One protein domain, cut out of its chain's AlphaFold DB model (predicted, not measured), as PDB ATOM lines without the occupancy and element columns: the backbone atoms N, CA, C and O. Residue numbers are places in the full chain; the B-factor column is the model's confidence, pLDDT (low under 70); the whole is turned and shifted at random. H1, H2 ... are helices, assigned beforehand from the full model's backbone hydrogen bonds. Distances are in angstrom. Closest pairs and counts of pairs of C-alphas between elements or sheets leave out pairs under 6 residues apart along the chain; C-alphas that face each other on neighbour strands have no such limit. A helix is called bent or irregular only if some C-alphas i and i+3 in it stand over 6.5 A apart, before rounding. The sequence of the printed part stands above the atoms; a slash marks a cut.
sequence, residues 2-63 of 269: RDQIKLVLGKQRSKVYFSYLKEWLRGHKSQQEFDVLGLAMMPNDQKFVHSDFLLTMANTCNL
ATOM      1  N   ARG A   2      52.971  22.365 -23.855       78.19
ATOM      2  CA  ARG A   2      53.193  20.926 -23.566       78.19
ATOM      3  C   ARG A   2      54.569  20.639 -22.945       78.19
ATOM      4  O   ARG A   2      54.669  19.849 -22.010       78.19
ATOM      5  N   ASP A   3      55.621  21.278 -23.450       79.94
ATOM      6  CA  ASP A   3      56.982  21.049 -22.953       79.94
ATOM      7  C   ASP A   3      57.280  21.779 -21.636       79.94
ATOM      8  O   ASP A   3      58.125  21.316 -20.877       79.94
ATOM      9  N   GLN A   4      56.516  22.823 -21.292       80.38
ATOM     10  CA  GLN A   4      56.589  23.461 -19.972       80.38
ATOM     11  C   GLN A   4      56.058  22.518 -18.889       80.38
ATOM     12  O   GLN A   4      56.739  22.306 -17.896       80.38
ATOM     13  N   ILE A   5      54.932  21.831 -19.117       83.88
ATOM     14  CA  ILE A   5      54.436  20.799 -18.185       83.88
ATOM     15  C   ILE A   5      55.470  19.686 -17.971       83.88
ATOM     16  O   ILE A   5      55.681  19.229 -16.848       83.88
ATOM     17  N   LYS A   6      56.148  19.249 -19.041       84.75
ATOM     18  CA  LYS A   6      57.213  18.238 -18.934       84.75
ATOM     19  C   LYS A   6      58.425  18.741 -18.155       84.75
ATOM     20  O   LYS A   6      59.050  17.941 -17.461       84.75
ATOM     21  N   LEU A   7      58.754  20.025 -18.287       83.19
ATOM     22  CA  LEU A   7      59.860  20.662 -17.578       83.19
ATOM     23  C   LEU A   7      59.563  20.771 -16.075       83.19
ATOM     24  O   LEU A   7      60.402  20.386 -15.271       83.19
ATOM     25  N   VAL A   8      58.353  21.205 -15.715       81.38
ATOM     26  CA  VAL A   8      57.909  21.402 -14.323       81.38
ATOM     27  C   VAL A   8      57.754  20.084 -13.561       81.38
ATOM     28  O   VAL A   8      58.192  19.958 -12.421       81.38
ATOM     29  N   LEU A   9      57.149  19.071 -14.186       80.44
ATOM     30  CA  LEU A   9      56.877  17.783 -13.535       80.44
ATOM     31  C   LEU A   9      58.035  16.779 -13.662       80.44
ATOM     32  O   LEU A   9      58.089  15.781 -12.938       80.44
ATOM     33  N   GLY A  10      58.954  16.995 -14.604       81.62
ATOM     34  CA  GLY A  10      59.987  16.029 -14.970       81.62
ATOM     35  C   GLY A  10      59.451  14.831 -15.774       81.62
ATOM     36  O   GLY A  10      58.246  14.624 -15.949       81.62
ATOM     37  N   LYS A  11      60.363  13.995 -16.294       77.81
ATOM     38  CA  LYS A  11      60.049  12.930 -17.277       77.81
ATOM     39  C   LYS A  11      59.061  11.863 -16.784       77.81
ATOM     40  O   LYS A  11      58.300  11.340 -17.591       77.81
ATOM     41  N   GLN A  12      59.073  11.520 -15.494       77.75
ATOM     42  CA  GLN A  12      58.244  10.431 -14.960       77.75
ATOM     43  C   GLN A  12      56.844  10.909 -14.561       77.75
ATOM     44  O   GLN A  12      55.855  10.289 -14.945       77.75
ATOM     45  N   ARG A  13      56.736  12.040 -13.850       77.50
ATOM     46  CA  ARG A  13      55.433  12.581 -13.427       77.50
ATOM     47  C   ARG A  13      54.660  13.201 -14.590       77.50
ATOM     48  O   ARG A  13      53.439  13.120 -14.607       77.50
ATOM     49  N   SER A  14      55.343  13.721 -15.614       84.19
ATOM     50  CA  SER A  14      54.668  14.198 -16.830       84.19
ATOM     51  C   SER A  14      53.969  13.078 -17.605       84.19
ATOM     52  O   SER A  14      52.875  13.296 -18.114       84.19
ATOM     53  N   LYS A  15      54.532  11.861 -17.658       85.00
ATOM     54  CA  LYS A  15      53.850  10.706 -18.275       85.00
ATOM     55  C   LYS A  15      52.531  10.384 -17.574       85.00
ATOM     56  O   LYS A  15      51.534  10.168 -18.253       85.00
ATOM     57  N   VAL A  16      52.538  10.405 -16.240       83.88
ATOM     58  CA  VAL A  16      51.346  10.184 -15.406       83.88
ATOM     59  C   VAL A  16      50.323  11.307 -15.607       83.88
ATOM     60  O   VAL A  16      49.139  11.054 -15.790       83.88
ATOM     61  N   TYR A  17      50.776  12.560 -15.673       87.00
ATOM     62  CA  TYR A  17      49.905  13.691 -15.993       87.00
ATOM     63  C   TYR A  17      49.213  13.524 -17.357       87.00
ATOM     64  O   TYR A  17      47.999  13.677 -17.461       87.00
ATOM     65  N   PHE A  18      49.956  13.155 -18.407       87.81
ATOM     66  CA  PHE A  18      49.382  12.980 -19.746       87.81
ATOM     67  C   PHE A  18      48.526  11.713 -19.893       87.81
ATOM     68  O   PHE A  18      47.624  11.706 -20.732       87.81
ATOM     69  N   SER A  19      48.751  10.658 -19.099       85.88
ATOM     70  CA  SER A  19      47.832   9.513 -19.069       85.88
ATOM     71  C   SER A  19      46.481   9.916 -18.488       85.88
ATOM     72  O   SER A  19      45.457   9.609 -19.092       85.88
ATOM     73  N   TYR A  20      46.472  10.692 -17.400       84.50
ATOM     74  CA  TYR A  20      45.229  11.212 -16.831       84.50
ATOM     75  C   TYR A  20      44.534  12.222 -17.738       84.50
ATOM     76  O   TYR A  20      43.318  12.159 -17.882       84.50
ATOM     77  N   LEU A  21      45.293  13.076 -18.430       85.12
ATOM     78  CA  LEU A  21      44.737  13.958 -19.455       85.12
ATOM     79  C   LEU A  21      44.009  13.146 -20.539       85.12
ATOM     80  O   LEU A  21      42.924  13.515 -20.970       85.12
ATOM     81  N   LYS A  22      44.584  12.017 -20.969       83.25
ATOM     82  CA  LYS A  22      43.970  11.139 -21.974       83.25
ATOM     83  C   LYS A  22      42.714  10.439 -21.449       83.25
ATOM     84  O   LYS A  22      41.774  10.259 -22.213       83.25
ATOM     85  N   GLU A  23      42.698  10.016 -20.189       82.56
ATOM     86  CA  GLU A  23      41.514   9.417 -19.556       82.56
ATOM     87  C   GLU A  23      40.375  10.430 -19.411       82.56
ATOM     88  O   GLU A  23      39.233  10.100 -19.724       82.56
ATOM     89  N   TRP A  24      40.697  11.670 -19.027       84.06
ATOM     90  CA  TRP A  24      39.744  12.777 -18.986       84.06
ATOM     91  C   TRP A  24      39.199  13.116 -20.379       84.06
ATOM     92  O   TRP A  24      37.987  13.144 -20.562       84.06
ATOM     93  N   LEU A  25      40.060  13.243 -21.396       80.44
ATOM     94  CA  LEU A  25      39.625  13.480 -22.784       80.44
ATOM     95  C   LEU A  25      38.743  12.353 -23.353       80.44
ATOM     96  O   LEU A  25      38.014  12.576 -24.312       80.44
ATOM     97  N   ARG A  26      38.815  11.139 -22.793       79.06
ATOM     98  CA  ARG A  26      37.964   9.993 -23.164       79.06
ATOM     99  C   ARG A  26      36.687   9.889 -22.323       79.06
ATOM    100  O   ARG A  26      35.931   8.947 -22.526       79.06
ATOM    101  N   GLY A  27      36.470  10.799 -21.372       74.44
ATOM    102  CA  GLY A  27      35.301  10.810 -20.489       74.44
ATOM    103  C   GLY A  27      35.343   9.790 -19.345       74.44
ATOM    104  O   GLY A  27      34.346   9.616 -18.656       74.44
ATOM    105  N   HIS A  28      36.475   9.116 -19.107       74.25
ATOM    106  CA  HIS A  28      36.606   8.158 -17.998       74.25
ATOM    107  C   HIS A  28      36.809   8.833 -16.632       74.25
ATOM    108  O   HIS A  28      36.695   8.168 -15.605       74.25
ATOM    109  N   LYS A  29      37.144  10.127 -16.619       73.25
ATOM    110  CA  LYS A  29      37.335  10.945 -15.416       73.25
ATOM    111  C   LYS A  29      36.655  12.292 -15.587       73.25
ATOM    112  O   LYS A  29      36.625  12.819 -16.698       73.25
ATOM    113  N   SER A  30      36.143  12.851 -14.498       76.06
ATOM    114  CA  SER A  30      35.566  14.197 -14.495       76.06
ATOM    115  C   SER A  30      36.655  15.277 -14.556       76.06
ATOM    116  O   SER A  30      37.809  15.044 -14.183       76.06
ATOM    117  N   GLN A  31      36.290  16.481 -15.007       75.75
ATOM    118  CA  GLN A  31      37.209  17.625 -15.033       75.75
ATOM    119  C   GLN A  31      37.718  17.973 -13.626       75.75
ATOM    120  O   GLN A  31      38.906  18.195 -13.445       75.75
ATOM    121  N   GLN A  32      36.845  17.928 -12.616       77.50
ATOM    122  CA  GLN A  32      37.200  18.229 -11.224       77.50
ATOM    123  C   GLN A  32      38.255  17.255 -10.678       77.50
ATOM    124  O   GLN A  32      39.213  17.674 -10.031       77.50
ATOM    125  N   GLU A  33      38.124  15.959 -10.972       76.12
ATOM    126  CA  GLU A  33      39.108  14.949 -10.568       76.12
ATOM    127  C   GLU A  33      40.456  15.143 -11.270       76.12
ATOM    128  O   GLU A  33      41.507  14.937 -10.658       76.12
ATOM    129  N   PHE A  34      40.438  15.545 -12.546       84.06
ATOM    130  CA  PHE A  34      41.658  15.869 -13.275       84.06
ATOM    131  C   PHE A  34      42.322  17.141 -12.736       84.06
ATOM    132  O   PHE A  34      43.534  17.129 -12.533       84.06
ATOM    133  N   ASP A  35      41.552  18.187 -12.439       82.38
ATOM    134  CA  ASP A  35      42.063  19.472 -11.955       82.38
ATOM    135  C   ASP A  35      42.674  19.341 -10.555       82.38
ATOM    136  O   ASP A  35      43.792  19.797 -10.310       82.38
ATOM    137  N   VAL A  36      42.004  18.632  -9.639       81.69
ATOM    138  CA  VAL A  36      42.535  18.353  -8.294       81.69
ATOM    139  C   VAL A  36      43.847  17.576  -8.381       81.69
ATOM    140  O   VAL A  36      44.825  17.919  -7.713       81.69
ATOM    141  N   LEU A  37      43.905  16.552  -9.234       82.19
ATOM    142  CA  LEU A  37      45.099  15.730  -9.402       82.19
ATOM    143  C   LEU A  37      46.219  16.485 -10.140       82.19
ATOM    144  O   LEU A  37      47.390  16.364  -9.777       82.19
ATOM    145  N   GLY A  38      45.875  17.302 -11.133       81.94
ATOM    146  CA  GLY A  38      46.785  18.185 -11.851       81.94
ATOM    147  C   GLY A  38      47.442  19.188 -10.909       81.94
ATOM    148  O   GLY A  38      48.669  19.258 -10.850       81.94
ATOM    149  N   LEU A  39      46.644  19.883 -10.097       82.06
ATOM    150  CA  LEU A  39      47.117  20.836  -9.090       82.06
ATOM    151  C   LEU A  39      47.914  20.175  -7.959       82.06
ATOM    152  O   LEU A  39      48.841  20.796  -7.439       82.06
ATOM    153  N   ALA A  40      47.588  18.934  -7.586       82.25
ATOM    154  CA  ALA A  40      48.329  18.172  -6.580       82.25
ATOM    155  C   ALA A  40      49.691  17.670  -7.089       82.25
ATOM    156  O   ALA A  40      50.628  17.523  -6.304       82.25
ATOM    157  N   MET A  41      49.822  17.399  -8.392       79.56
ATOM    158  CA  MET A  41      51.091  16.967  -8.989       79.56
ATOM    159  C   MET A  41      52.050  18.129  -9.266       79.56
ATOM    160  O   MET A  41      53.264  17.901  -9.312       79.56
ATOM    161  N   MET A  42      51.534  19.350  -9.443       81.25
ATOM    162  CA  MET A  42      52.351  20.547  -9.648       81.25
ATOM    163  C   MET A  42      52.993  21.026  -8.334       81.25
ATOM    164  O   MET A  42      52.338  21.036  -7.289       81.25
ATOM    165  N   PRO A  43      54.259  21.486  -8.358       76.75
ATOM    166  CA  PRO A  43      54.844  22.215  -7.236       76.75
ATOM    167  C   PRO A  43      53.991  23.440  -6.879       76.75
ATOM    168  O   PRO A  43      53.455  24.094  -7.771       76.75
ATOM    169  N   ASN A  44      53.893  23.782  -5.588       71.50
ATOM    170  CA  ASN A  44      53.044  24.887  -5.107       71.50
ATOM    171  C   ASN A  44      53.309  26.224  -5.820       71.50
ATOM    172  O   ASN A  44      52.370  26.979  -6.044       71.50
ATOM    173  N   ASP A  45      54.557  26.466  -6.217       71.75
ATOM    174  CA  ASP A  45      55.004  27.684  -6.902       71.75
ATOM    175  C   ASP A  45      54.664  27.709  -8.408       71.75
ATOM    176  O   ASP A  45      54.843  28.712  -9.083       71.75
ATOM    177  N   GLN A  46      54.178  26.595  -8.972       78.12
ATOM    178  CA  GLN A  46      53.972  26.426 -10.420       78.12
ATOM    179  C   GLN A  46      52.598  25.844 -10.775       78.12
ATOM    180  O   GLN A  46      52.377  25.358 -11.884       78.12
ATOM    181  N   LYS A  47      51.634  25.935  -9.852       79.31
ATOM    182  CA  LYS A  47      50.245  25.495 -10.068       79.31
ATOM    183  C   LYS A  47      49.573  26.198 -11.253       79.31
ATOM    184  O   LYS A  47      48.797  25.568 -11.966       79.31
ATOM    185  N   PHE A  48      49.940  27.454 -11.515       80.12
ATOM    186  CA  PHE A  48      49.423  28.234 -12.642       80.12
ATOM    187  C   PHE A  48      49.710  27.587 -14.007       80.12
ATOM    188  O   PHE A  48      48.934  27.776 -14.933       80.12
ATOM    189  N   VAL A  49      50.770  26.775 -14.136       81.50
ATOM    190  CA  VAL A  49      51.146  26.115 -15.401       81.50
ATOM    191  C   VAL A  49      50.090  25.098 -15.847       81.50
ATOM    192  O   VAL A  49      49.882  24.906 -17.043       81.50
ATOM    193  N   HIS A  50      49.406  24.450 -14.901       82.69
ATOM    194  CA  HIS A  50      48.289  23.554 -15.201       82.69
ATOM    195  C   HIS A  50      47.075  24.337 -15.721       82.69
ATOM    196  O   HIS A  50      46.537  24.002 -16.776       82.69
ATOM    197  N   SER A  51      46.697  25.410 -15.021       84.31
ATOM    198  CA  SER A  51      45.574  26.274 -15.398       84.31
ATOM    199  C   SER A  51      45.802  26.961 -16.748       84.31
ATOM    200  O   SER A  51      44.913  26.958 -17.594       84.31
ATOM    201  N   ASP A  52      47.010  27.471 -16.991       80.69
ATOM    202  CA  ASP A  52      47.398  28.133 -18.243       80.69
ATOM    203  C   ASP A  52      47.404  27.159 -19.435       80.69
ATOM    204  O   ASP A  52      46.942  27.476 -20.535       80.69
ATOM    205  N   PHE A  53      47.838  25.915 -19.200       85.31
ATOM    206  CA  PHE A  53      47.761  24.850 -20.198       85.31
ATOM    207  C   PHE A  53      46.322  24.512 -20.592       85.31
ATOM    208  O   PHE A  53      46.047  24.362 -21.784       85.31
ATOM    209  N   LEU A  54      45.412  24.395 -19.620       84.50
ATOM    210  CA  LEU A  54      43.996  24.137 -19.888       84.50
ATOM    211  C   LEU A  54      43.349  25.299 -20.638       84.50
ATOM    212  O   LEU A  54      42.672  25.068 -21.640       84.50
ATOM    213  N   LEU A  55      43.621  26.535 -20.209       81.25
ATOM    214  CA  LEU A  55      43.114  27.742 -20.853       81.25
ATOM    215  C   LEU A  55      43.572  27.819 -22.312       81.25
ATOM    216  O   LEU A  55      42.777  28.060 -23.215       81.25
ATOM    217  N   THR A  56      44.847  27.538 -22.569       80.56
ATOM    218  CA  THR A  56      45.384  27.590 -23.931       80.56
ATOM    219  C   THR A  56      44.884  26.450 -24.799       80.56
ATOM    220  O   THR A  56      44.622  26.650 -25.984       80.56
ATOM    221  N   MET A  57      44.717  25.257 -24.236       79.75
ATOM    222  CA  MET A  57      44.112  24.138 -24.949       79.75
ATOM    223  C   MET A  57      42.657  24.446 -25.329       79.75
ATOM    224  O   MET A  57      42.293  24.247 -26.485       79.75
ATOM    225  N   ALA A  58      41.864  25.007 -24.411       77.69
ATOM    226  CA  ALA A  58      40.496  25.447 -24.684       77.69
ATOM    227  C   ALA A  58      40.452  26.553 -25.751       77.69
ATOM    228  O   ALA A  58      39.710  26.446 -26.725       77.69
ATOM    229  N   ASN A  59      41.319  27.563 -25.635       77.50
ATOM    230  CA  ASN A  59      41.423  28.644 -26.614       77.50
ATOM    231  C   ASN A  59      41.846  28.136 -27.997       77.50
ATOM    232  O   ASN A  59      41.335  28.621 -28.998       77.50
ATOM    233  N   THR A  60      42.729  27.134 -28.070       74.19
ATOM    234  CA  THR A  60      43.144  26.523 -29.345       74.19
ATOM    235  C   THR A  60      41.993  25.751 -29.993       74.19
ATOM    236  O   THR A  60      41.803  25.853 -31.201       74.19
ATOM    237  N   CYS A  61      41.195  25.016 -29.210       67.06
ATOM    238  CA  CYS A  61      39.993  24.346 -29.712       67.06
ATOM    239  C   CYS A  61      38.946  25.352 -30.217       67.06
ATOM    240  O   CYS A  61      38.365  25.139 -31.279       67.06
ATOM    241  N   ASN A  62      38.757  26.468 -29.508       63.56
ATOM    242  CA  ASN A  62      37.850  27.538 -29.925       63.56
ATOM    243  C   ASN A  62      38.342  28.257 -31.188       63.56
ATOM    244  O   ASN A  62      37.545  28.528 -32.080       63.56
ATOM    245  N   LEU A  63      39.650  28.506 -31.321       53.69
ATOM    246  CA  LEU A  63      40.217  29.127 -32.523       53.69
ATOM    247  C   LEU A  63      40.004  28.247 -33.764       53.69
ATOM    248  O   LEU A  63      39.606  28.731 -34.817       53.69
TER     249      LEU A  63
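This is residues 2 to 63 of the 269 residues of the protein "Transcriptional adapter 1" of Ascaris suum (UniProt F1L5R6). A helical hairpin makes one arm of a V and H3 makes the other; the hairpin is H2 side by side with the stretch of H1 after its sharp kink. Before the kink near residue 11, H1 folds back, and its residues 2 to 5 pack on residues 49 to 53 of H3 near the closed end of the V; residues 58 to 63 of H3 stick out at the open end. The printed part has 62 residues with three named helices, H1, H2 and H3 in chain order, and no named strand; its class is all helix. It is compact, with a radius of gyration of the C-alphas of 11.2 A and spans of 27 by 25 by 18 A.

H1, residues 2 to 25, is irregular: C-alphas 8 and 11 are 9.2 A apart, and it has a kink of 129 degrees near residue 11. H2, residues 31 to 41, touches H1 and forms a helical hairpin with it, at a shallow tilt of 23 degrees, opposite ways; their closest C-alphas, of Trp 24 and Gln 31, are 6.7 A apart. H3, residues 48 to 63, touches H1 with residues 49 to 53 alone, and H1 touches it with residues 2 to 5 alone; the closest C-alphas, of Ile 5 and Val 49, are 6.8 A apart. H2 and H3 are close but not clearly touching, with the closest C-alphas, of Gly 38 and His 50, 6.5 A apart, at a steep tilt of 39 degrees, opposite ways. In H2 and H3 every O i to N i+4 pair is within hydrogen-bond range; in H1, 15 of 20 are.

H1 begins at C-alpha 2, (53.193, 20.926, -23.566), and measures 15.5 A from first to last C-alpha. H2 begins at C-alpha 31, (37.209, 17.625, -15.033), and measures 15.2 A. H3 measures 21.9 A and ends at C-alpha 63, (40.217, 29.127, -32.523).

The two C-alphas farthest apart, of Gln 12 and Leu 63, are 31.4 A apart. The printed part has no cut. The link from H1 to H2 is tight and that from H2 to H3 short. The mean pLDDT of the printed part is 79.6; residues 61 to 63 are under 70.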